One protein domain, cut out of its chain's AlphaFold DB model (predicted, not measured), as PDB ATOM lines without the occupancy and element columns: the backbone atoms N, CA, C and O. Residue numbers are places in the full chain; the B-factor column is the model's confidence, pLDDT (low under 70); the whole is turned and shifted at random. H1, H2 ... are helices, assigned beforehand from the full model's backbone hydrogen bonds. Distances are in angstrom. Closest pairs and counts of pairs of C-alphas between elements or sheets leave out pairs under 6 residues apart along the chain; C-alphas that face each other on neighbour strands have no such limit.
ATOM      1  N   ILE A   7      37.227 -24.069   0.518       81.44
ATOM      2  CA  ILE A   7      37.248 -23.222  -0.691       81.44
ATOM      3  C   ILE A   7      36.151 -23.610  -1.701       81.44
ATOM      4  O   ILE A   7      35.583 -22.738  -2.357       81.44
ATOM      5  N   CYS A   8      35.821 -24.899  -1.826       80.38
ATOM      6  CA  CYS A   8      34.705 -25.366  -2.652       80.38
ATOM      7  C   CYS A   8      33.357 -24.977  -2.029       80.38
ATOM      8  O   CYS A   8      32.455 -24.538  -2.746       80.38
ATOM      9  N   MET A   9      33.244 -25.072  -0.701       77.69
ATOM     10  CA  MET A   9      32.017 -24.757   0.042       77.69
ATOM     11  C   MET A   9      31.832 -23.258   0.319       77.69
ATOM     12  O   MET A   9      30.763 -22.855   0.769       77.69
ATOM     13  N   GLY A  10      32.828 -22.424   0.000       77.31
ATOM     14  CA  GLY A  10      32.803 -20.978   0.244       77.31
ATOM     15  C   GLY A  10      32.919 -20.602   1.725       77.31
ATOM     16  O   GLY A  10      32.416 -19.548   2.109       77.31
ATOM     17  N   MET A  11      33.559 -21.464   2.520       81.00
ATOM     18  CA  MET A  11      33.853 -21.313   3.953       81.00
ATOM     19  C   MET A  11      35.296 -20.811   4.149       81.00
ATOM     20  O   MET A  11      36.124 -21.068   3.272       81.00
ATOM     21  N   PRO A  12      35.634 -20.116   5.251       79.25
ATOM     22  CA  PRO A  12      36.980 -19.571   5.462       79.25
ATOM     23  C   PRO A  12      38.064 -20.661   5.536       79.25
ATOM     24  O   PRO A  12      37.775 -21.851   5.678       79.25
ATOM     25  N   VAL A  13      39.324 -20.255   5.347       77.50
ATOM     26  CA  VAL A  13      40.492 -21.159   5.434       77.50
ATOM     27  C   VAL A  13      41.088 -21.144   6.839       77.50
ATOM     28  O   VAL A  13      41.645 -22.142   7.275       77.50
ATOM     29  N   ASP A  14      40.978 -20.007   7.514       74.50
ATOM     30  CA  ASP A  14      41.515 -19.739   8.837       74.50
ATOM     31  C   ASP A  14      40.578 -20.361   9.892       74.50
ATOM     32  O   ASP A  14      39.373 -20.112   9.875       74.50
ATOM     33  N   GLU A  15      41.114 -21.226  10.760       70.56
ATOM     34  CA  GLU A  15      40.309 -22.156  11.577       70.56
ATOM     35  C   GLU A  15      39.426 -21.456  12.623       70.56
ATOM     36  O   GLU A  15      38.349 -21.953  12.938       70.56
ATOM     37  N   GLU A  16      39.834 -20.272  13.089       69.00
ATOM     38  CA  GLU A  16      39.086 -19.432  14.038       69.00
ATOM     39  C   GLU A  16      37.776 -18.858  13.454       69.00
ATOM     40  O   GLU A  16      36.861 -18.542  14.211       69.00
ATOM     41  N   ASP A  17      37.665 -18.744  12.122       70.75
ATOM     42  CA  ASP A  17      36.476 -18.218  11.427       70.75
ATOM     43  C   ASP A  17      35.506 -19.337  10.962       70.75
ATOM     44  O   ASP A  17      34.467 -19.054  10.354       70.75
ATOM     45  N   ILE A  18      35.832 -20.621  11.174       77.94
ATOM     46  CA  ILE A  18      34.993 -21.751  10.739       77.94
ATOM     47  C   ILE A  18      33.864 -21.983  11.762       77.94
ATOM     48  O   ILE A  18      34.158 -22.223  12.930       77.94
ATOM     49  N   PRO A  19      32.575 -21.993  11.359       73.44
ATOM     50  CA  PRO A  19      31.484 -22.337  12.270       73.44
ATOM     51  C   PRO A  19      31.595 -23.774  12.800       73.44
ATOM     52  O   PRO A  19      31.811 -24.699  12.016       73.44
ATOM     53  N   ASP A  20      31.344 -23.964  14.102       71.88
ATOM     54  CA  ASP A  20      31.426 -25.259  14.807       71.88
ATOM     55  C   ASP A  20      30.652 -26.396  14.115       71.88
ATOM     56  O   ASP A  20      30.989 -27.578  14.250       71.88
ATOM     57  N   HIS A  21      29.570 -26.060  13.411       74.12
ATOM     58  CA  HIS A  21      28.683 -26.998  12.733       74.12
ATOM     59  C   HIS A  21      28.448 -26.553  11.285       74.12
ATOM     60  O   HIS A  21      27.878 -25.494  11.037       74.12
ATOM     61  N   TYR A  22      28.839 -27.395  10.323       77.94
ATOM     62  CA  TYR A  22      28.488 -27.226   8.912       77.94
ATOM     63  C   TYR A  22      27.295 -28.119   8.554       77.94
ATOM     64  O   TYR A  22      27.398 -29.347   8.590       77.94
ATOM     65  N   LEU A  23      26.176 -27.508   8.165       78.50
ATOM     66  CA  LEU A  23      25.036 -28.196   7.556       78.50
ATOM     67  C   LEU A  23      25.186 -28.167   6.029       78.50
ATOM     68  O   LEU A  23      25.708 -27.200   5.480       78.50
ATOM     69  N   CYS A  24      24.745 -29.212   5.323       76.88
ATOM     70  CA  CYS A  24      24.807 -29.253   3.858       76.88
ATOM     71  C   CYS A  24      23.568 -28.641   3.185       76.88
ATOM     72  O   CYS A  24      22.552 -28.358   3.822       76.88
ATOM     73  N   GLU A  25      23.660 -28.490   1.865       74.19
ATOM     74  CA  GLU A  25      22.622 -28.006   0.954       74.19
ATOM     75  C   GLU A  25      21.274 -28.748   1.065       74.19
ATOM     76  O   GLU A  25      20.232 -28.121   0.876       74.19
ATOM     77  N   ASP A  26      21.281 -30.031   1.446       74.75
ATOM     78  CA  ASP A  26      20.070 -30.831   1.701       74.75
ATOM     79  C   ASP A  26      19.478 -30.614   3.111       74.75
ATOM     80  O   ASP A  26      18.288 -30.848   3.328       74.75
ATOM     81  N   CYS A  27      20.296 -30.203   4.088       78.81
ATOM     82  CA  CYS A  27      19.894 -30.051   5.492       78.81
ATOM     83  C   CYS A  27      19.420 -28.630   5.834       78.81
ATOM     84  O   CYS A  27      18.411 -28.480   6.518       78.81
ATOM     85  N   GLU A  28      20.126 -27.600   5.361       78.50
ATOM     86  CA  GLU A  28      19.804 -26.184   5.605       78.50
ATOM     87  C   GLU A  28      19.900 -25.400   4.282       78.50
ATOM     88  O   GLU A  28      20.854 -24.655   4.052       78.50
ATOM     89  N   PRO A  29      18.918 -25.526   3.367       75.06
ATOM     90  CA  PRO A  29      18.979 -24.890   2.047       75.06
ATOM     91  C   PRO A  29      19.045 -23.350   2.089       75.06
ATOM     92  O   PRO A  29      19.341 -22.725   1.071       75.06
ATOM     93  N   LYS A  30      18.799 -22.720   3.250       75.69
ATOM     94  CA  LYS A  30      18.879 -21.261   3.438       75.69
ATOM     95  C   LYS A  30      20.314 -20.733   3.362       75.69
ATOM     96  O   LYS A  30      20.561 -19.773   2.641       75.69
ATOM     97  N   GLU A  31      21.261 -21.386   4.040       71.69
ATOM     98  CA  GLU A  31      22.691 -21.009   4.051       71.69
ATOM     99  C   GLU A  31      23.398 -21.282   2.712       71.69
ATOM    100  O   GLU A  31      24.529 -20.847   2.467       71.69
ATOM    101  N   HIS A  32      22.728 -22.028   1.830       73.94
ATOM    102  CA  HIS A  32      23.281 -22.551   0.585       73.94
ATOM    103  C   HIS A  32      22.632 -21.944  -0.661       73.94
ATOM    104  O   HIS A  32      22.751 -22.517  -1.746       73.94
ATOM    105  N   SER A  33      22.042 -20.752  -0.519       79.12
ATOM    106  CA  SER A  33      21.393 -19.951  -1.569       79.12
ATOM    107  C   SER A  33      22.202 -19.883  -2.884       79.12
ATOM    108  O   SER A  33      21.716 -20.287  -3.940       79.12
ATOM    109  N   GLU A  34      23.472 -19.456  -2.817       79.81
ATOM    110  CA  GLU A  34      24.390 -19.320  -3.964       79.81
ATOM    111  C   GLU A  34      24.656 -20.674  -4.645       79.81
ATOM    112  O   GLU A  34      24.798 -20.756  -5.862       79.81
ATOM    113  N   THR A  35      24.718 -21.746  -3.853       78.56
ATOM    114  CA  THR A  35      24.989 -23.124  -4.292       78.56
ATOM    115  C   THR A  35      23.790 -23.736  -5.011       78.56
ATOM    116  O   THR A  35      23.958 -24.295  -6.093       78.56
ATOM    117  N   LEU A  36      22.581 -23.569  -4.470       81.00
ATOM    118  CA  LEU A  36      21.341 -24.043  -5.094       81.00
ATOM    119  C   LEU A  36      21.034 -23.264  -6.382       81.00
ATOM    120  O   LEU A  36      20.761 -23.869  -7.413       81.00
ATOM    121  N   ALA A  37      21.197 -21.936  -6.368       81.00
ATOM    122  CA  ALA A  37      20.996 -21.079  -7.540       81.00
ATOM    123  C   ALA A  37      22.082 -21.221  -8.631       81.00
ATOM    124  O   ALA A  37      21.960 -20.603  -9.695       81.00
ATOM    125  N   ALA A  38      23.156 -21.972  -8.368       79.00
ATOM    126  CA  ALA A  38      24.134 -22.409  -9.366       79.00
ATOM    127  C   ALA A  38      23.822 -23.826  -9.876       79.00
ATOM    128  O   ALA A  38      23.902 -24.066 -11.078       79.00
ATOM    129  N   LEU A  39      23.379 -24.729  -8.992       78.88
ATOM    130  CA  LEU A  39      22.911 -26.067  -9.360       78.88
ATOM    131  C   LEU A  39      21.682 -26.012 -10.288       78.88
ATOM    132  O   LEU A  39      21.628 -26.745 -11.266       78.88
ATOM    133  N   GLU A  40      20.755 -25.074 -10.058       83.62
ATOM    134  CA  GLU A  40      19.616 -24.772 -10.948       83.62
ATOM    135  C   GLU A  40      20.042 -24.296 -12.357       83.62
ATOM    136  O   GLU A  40      19.247 -24.322 -13.295       83.62
ATOM    137  N   LYS A  41      21.301 -23.871 -12.527       83.12
ATOM    138  CA  LYS A  41      21.874 -23.374 -13.792       83.12
ATOM    139  C   LYS A  41      22.885 -24.340 -14.421       83.12
ATOM    140  O   LYS A  41      23.582 -23.942 -15.351       83.12
ATOM    141  N   ASP A  42      23.005 -25.561 -13.894       82.94
ATOM    142  CA  ASP A  42      24.062 -26.529 -14.230       82.94
ATOM    143  C   ASP A  42      25.504 -25.967 -14.066       82.94
ATOM    144  O   ASP A  42      26.459 -26.445 -14.686       82.94
ATOM    145  N   GLU A  43      25.706 -24.956 -13.206       79.25
ATOM    146  CA  GLU A  43      27.018 -24.342 -12.961       79.25
ATOM    147  C   GLU A  43      27.768 -24.995 -11.784       79.25
ATOM    148  O   GLU A  43      27.370 -24.906 -10.621       79.25
ATOM    149  N   GLU A  44      28.941 -25.575 -12.062       82.00
ATOM    150  CA  GLU A  44      29.858 -26.125 -11.049       82.00
ATOM    151  C   GLU A  44      30.511 -25.027 -10.182       82.00
ATOM    152  O   GLU A  44      31.681 -24.658 -10.348       82.00
ATOM    153  N   ILE A  45      29.765 -24.500  -9.211       80.81
ATOM    154  CA  ILE A  45      30.169 -23.369  -8.362       80.81
ATOM    155  C   ILE A  45      31.513 -23.559  -7.635       80.81
ATOM    156  O   ILE A  45      32.263 -22.595  -7.452       80.81
ATOM    157  N   TRP A  46      31.897 -24.792  -7.293       81.75
ATOM    158  CA  TRP A  46      33.209 -25.090  -6.704       81.75
ATOM    159  C   TRP A  46      34.374 -24.760  -7.652       81.75
ATOM    160  O   TRP A  46      35.412 -24.273  -7.193       81.75
ATOM    161  N   LYS A  47      34.213 -24.939  -8.975       81.56
ATOM    162  CA  LYS A  47      35.205 -24.504  -9.977       81.56
ATOM    163  C   LYS A  47      35.320 -22.980  -9.988       81.56
ATOM    164  O   LYS A  47      36.437 -22.457 -10.005       81.56
ATOM    165  N   VAL A  48      34.191 -22.272  -9.895       81.94
ATOM    166  CA  VAL A  48      34.138 -20.803  -9.848       81.94
ATOM    167  C   VAL A  48      34.825 -20.264  -8.586       81.94
ATOM    168  O   VAL A  48      35.738 -19.442  -8.696       81.94
ATOM    169  N   ARG A  49      34.473 -20.761  -7.390       84.62
ATOM    170  CA  ARG A  49      35.115 -20.362  -6.119       84.62
ATOM    171  C   ARG A  49      36.617 -20.677  -6.120       84.62
ATOM    172  O   ARG A  49      37.424 -19.800  -5.809       84.62
ATOM    173  N   THR A  50      37.017 -21.857  -6.602       82.19
ATOM    174  CA  THR A  50      38.434 -22.243  -6.762       82.19
ATOM    175  C   THR A  50      39.196 -21.299  -7.702       82.19
ATOM    176  O   THR A  50      40.334 -20.922  -7.410       82.19
ATOM    177  N   ALA A  51      38.594 -20.882  -8.820       82.75
ATOM    178  CA  ALA A  51      39.203 -19.926  -9.744       82.75
ATOM    179  C   ALA A  51      39.371 -18.537  -9.101       82.75
ATOM    180  O   ALA A  51      40.459 -17.957  -9.175       82.75
ATOM    181  N   LYS A  52      38.340 -18.039  -8.400       83.69
ATOM    182  CA  LYS A  52      38.397 -16.774  -7.646       83.69
ATOM    183  C   LYS A  52      39.489 -16.811  -6.559       83.69
ATOM    184  O   LYS A  52      40.287 -15.875  -6.480       83.69
ATOM    185  N   TRP A  53      39.600 -17.898  -5.786       82.75
ATOM    186  CA  TRP A  53      40.652 -18.085  -4.771       82.75
ATOM    187  C   TRP A  53      42.058 -18.112  -5.388       82.75
ATOM    188  O   TRP A  53      42.943 -17.373  -4.949       82.75
ATOM    189  N   LYS A  54      42.268 -18.882  -6.469       83.06
ATOM    190  CA  LYS A  54      43.552 -18.920  -7.202       83.06
ATOM    191  C   LYS A  54      43.926 -17.548  -7.781       83.06
ATOM    192  O   LYS A  54      45.108 -17.210  -7.813       83.06
ATOM    193  N   GLY A  55      42.947 -16.741  -8.197       81.19
ATOM    194  CA  GLY A  55      43.147 -15.346  -8.602       81.19
ATOM    195  C   GLY A  55      43.567 -14.439  -7.439       81.19
ATOM    196  O   GLY A  55      44.559 -13.719  -7.545       81.19
ATOM    197  N   TRP A  56      42.865 -14.515  -6.305       79.50
ATOM    198  CA  TRP A  56      43.145 -13.732  -5.094       79.50
ATOM    199  C   TRP A  56      44.531 -14.037  -4.500       79.50
ATOM    200  O   TRP A  56      45.305 -13.116  -4.209       79.50
ATOM    201  N   LYS A  57      44.898 -15.327  -4.411       78.56
ATOM    202  CA  LYS A  57      46.216 -15.781  -3.929       78.56
ATOM    203  C   LYS A  57      47.368 -15.252  -4.797       78.56
ATOM    204  O   LYS A  57      48.428 -14.954  -4.256       78.56
ATOM    205  N   LYS A  58      47.142 -15.033  -6.101       78.25
ATOM    206  CA  LYS A  58      48.116 -14.443  -7.045       78.25
ATOM    207  C   LYS A  58      48.230 -12.909  -6.997       78.25
ATOM    208  O   LYS A  58      49.163 -12.369  -7.586       78.25
ATOM    209  N   MET A  59      47.330 -12.183  -6.327       74.44
ATOM    210  CA  MET A  59      47.473 -10.726  -6.162       74.44
ATOM    211  C   MET A  59      48.437 -10.384  -5.020       74.44
ATOM    212  O   MET A  59      48.364 -10.988  -3.952       74.44
ATOM    213  N   SER A  60      49.310  -9.390  -5.219       51.34
ATOM    214  CA  SER A  60      50.269  -8.943  -4.199       51.34
ATOM    215  C   SER A  60      49.584  -8.286  -2.993       51.34
ATOM    216  O   SER A  60      48.524  -7.670  -3.122       51.34
ATOM    217  N   ALA A  61      50.212  -8.372  -1.814       60.44
ATOM    218  CA  ALA A  61      49.656  -7.852  -0.558       60.44
ATOM    219  C   ALA A  61      49.287  -6.356  -0.635       60.44
ATOM    220  O   ALA A  61      48.192  -5.969  -0.220       60.44
ATOM    221  N   ASN A  62      50.130  -5.528  -1.266       56.22
ATOM    222  CA  ASN A  62      49.829  -4.109  -1.487       56.22
ATOM    223  C   ASN A  62      48.572  -3.901  -2.347       56.22
ATOM    224  O   ASN A  62      47.822  -2.967  -2.084       56.22
ATOM    225  N   ARG A  63      48.301  -4.773  -3.331       59.25
ATOM    226  CA  ARG A  63      47.101  -4.680  -4.180       59.25
ATOM    227  C   ARG A  63      45.829  -5.144  -3.467       59.25
ATOM    228  O   ARG A  63      44.748  -4.667  -3.799       59.25
ATOM    229  N   ARG A  64      45.951  -6.035  -2.473       64.31
ATOM    230  CA  ARG A  64      44.848  -6.380  -1.558       64.31
ATOM    231  C   ARG A  64      44.515  -5.179  -0.663       64.31
ATOM    232  O   ARG A  64      43.371  -4.740  -0.650       64.31
ATOM    233  N   LYS A  65      45.521  -4.563  -0.019       55.72
ATOM    234  CA  LYS A  65      45.329  -3.344   0.796       55.72
ATOM    235  C   LYS A  65      44.828  -2.137  -0.009       55.72
ATOM    236  O   LYS A  65      43.987  -1.398   0.487       55.72
ATOM    237  N   SER A  66      45.275  -1.942  -1.252       53.72
ATOM    238  CA  SER A  66      44.899  -0.766  -2.056       53.72
ATOM    239  C   SER A  66      43.450  -0.756  -2.561       53.72
ATOM    240  O   SER A  66      43.071   0.198  -3.235       53.72
ATOM    241  N   ARG A  67      42.650  -1.803  -2.305       54.16
ATOM    242  CA  ARG A  67      41.229  -1.846  -2.691       54.16
ATOM    243  C   ARG A  67      40.291  -1.319  -1.592       54.16
ATOM    244  O   ARG A  67      39.169  -0.929  -1.897       54.16
TER     245      ARG A  67
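Overview. This is residues 7 to 67 of the 753 residues of the protein "Transcription factor BYE1" of Friedmanniomyces endolithicus (UniProt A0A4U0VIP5). What is the main picture? This is a loose, flat frame: the longest helix, H2, runs along one side, the shorter H1 makes a corner with it at residue 45, and the little H3 follows beyond its other end. A long loop without named elements, residues 7 to 32, swings out from beside H2, with residues 12 to 18 sticking out, and returns to H1. What is it built of? The printed part has 61 residues, with three named helices in the order H1, H2, H3 and no named strand; the class is all helix, though under half of the residues, 25 of 61, are in named elements. How spread out is it? It is loose, with a radius of gyration of the C-alphas of 14.0 A, and spans 40 by 30 by 16 A.

Arrangement. How does the longest helix stand to the one before it? H2, residues 45 to 57, and H1, residues 33 to 39, only just touch, with 3 pairs of C-alphas within 8 A, and touch only at the corner by their link. H2 takes part with residue 45 alone, and the closest C-alphas are those of Ala 38 and Ile 45, 6.2 A apart. Their lines stand at a steep tilt of 64 degrees, opposite ways. Where is the last helix? H3, residues 61 to 65, is only just apart from H2, their closest C-alphas being 8.3 A from each other. H1 and H3 are apart. Are the helix backbones well formed? In H1, H2 and H3 every O i to N i+4 pair is within hydrogen-bond range.

Along the chain. Where does H2 run? Its 13 residues go from C-alpha 45 at (30.169, -23.369, -8.362) to C-alpha 57 at (46.216, -15.781, -3.929), 18.3 A. Where do the other two helices lie? H1 begins at Ser 33, with its C-alpha at (21.393, -19.951, -1.569), and measures 10.0 A from first to last C-alpha. H3 measures 6.4 A and ends at C-alpha 65, at (45.329, -3.344, 0.796).

Size, cuts and confidence. How large is it? The two C-alphas farthest apart are those of Cys 27 and Asn 62, at 40.2 A. Is the printed part unbroken, and how are its helices joined? It has no cut from residue 7 to 67, and the links H1 to H2 and H2 to H3 are tight. Which parts stand free? Residues 12 to 18 do, and residues 57 to 63, of which 61 to 63 belong to H3. Where is confidence low? The mean pLDDT of the printed part is 75.6, and residue 16 and residues 60 to 67 of this predicted model are under 70.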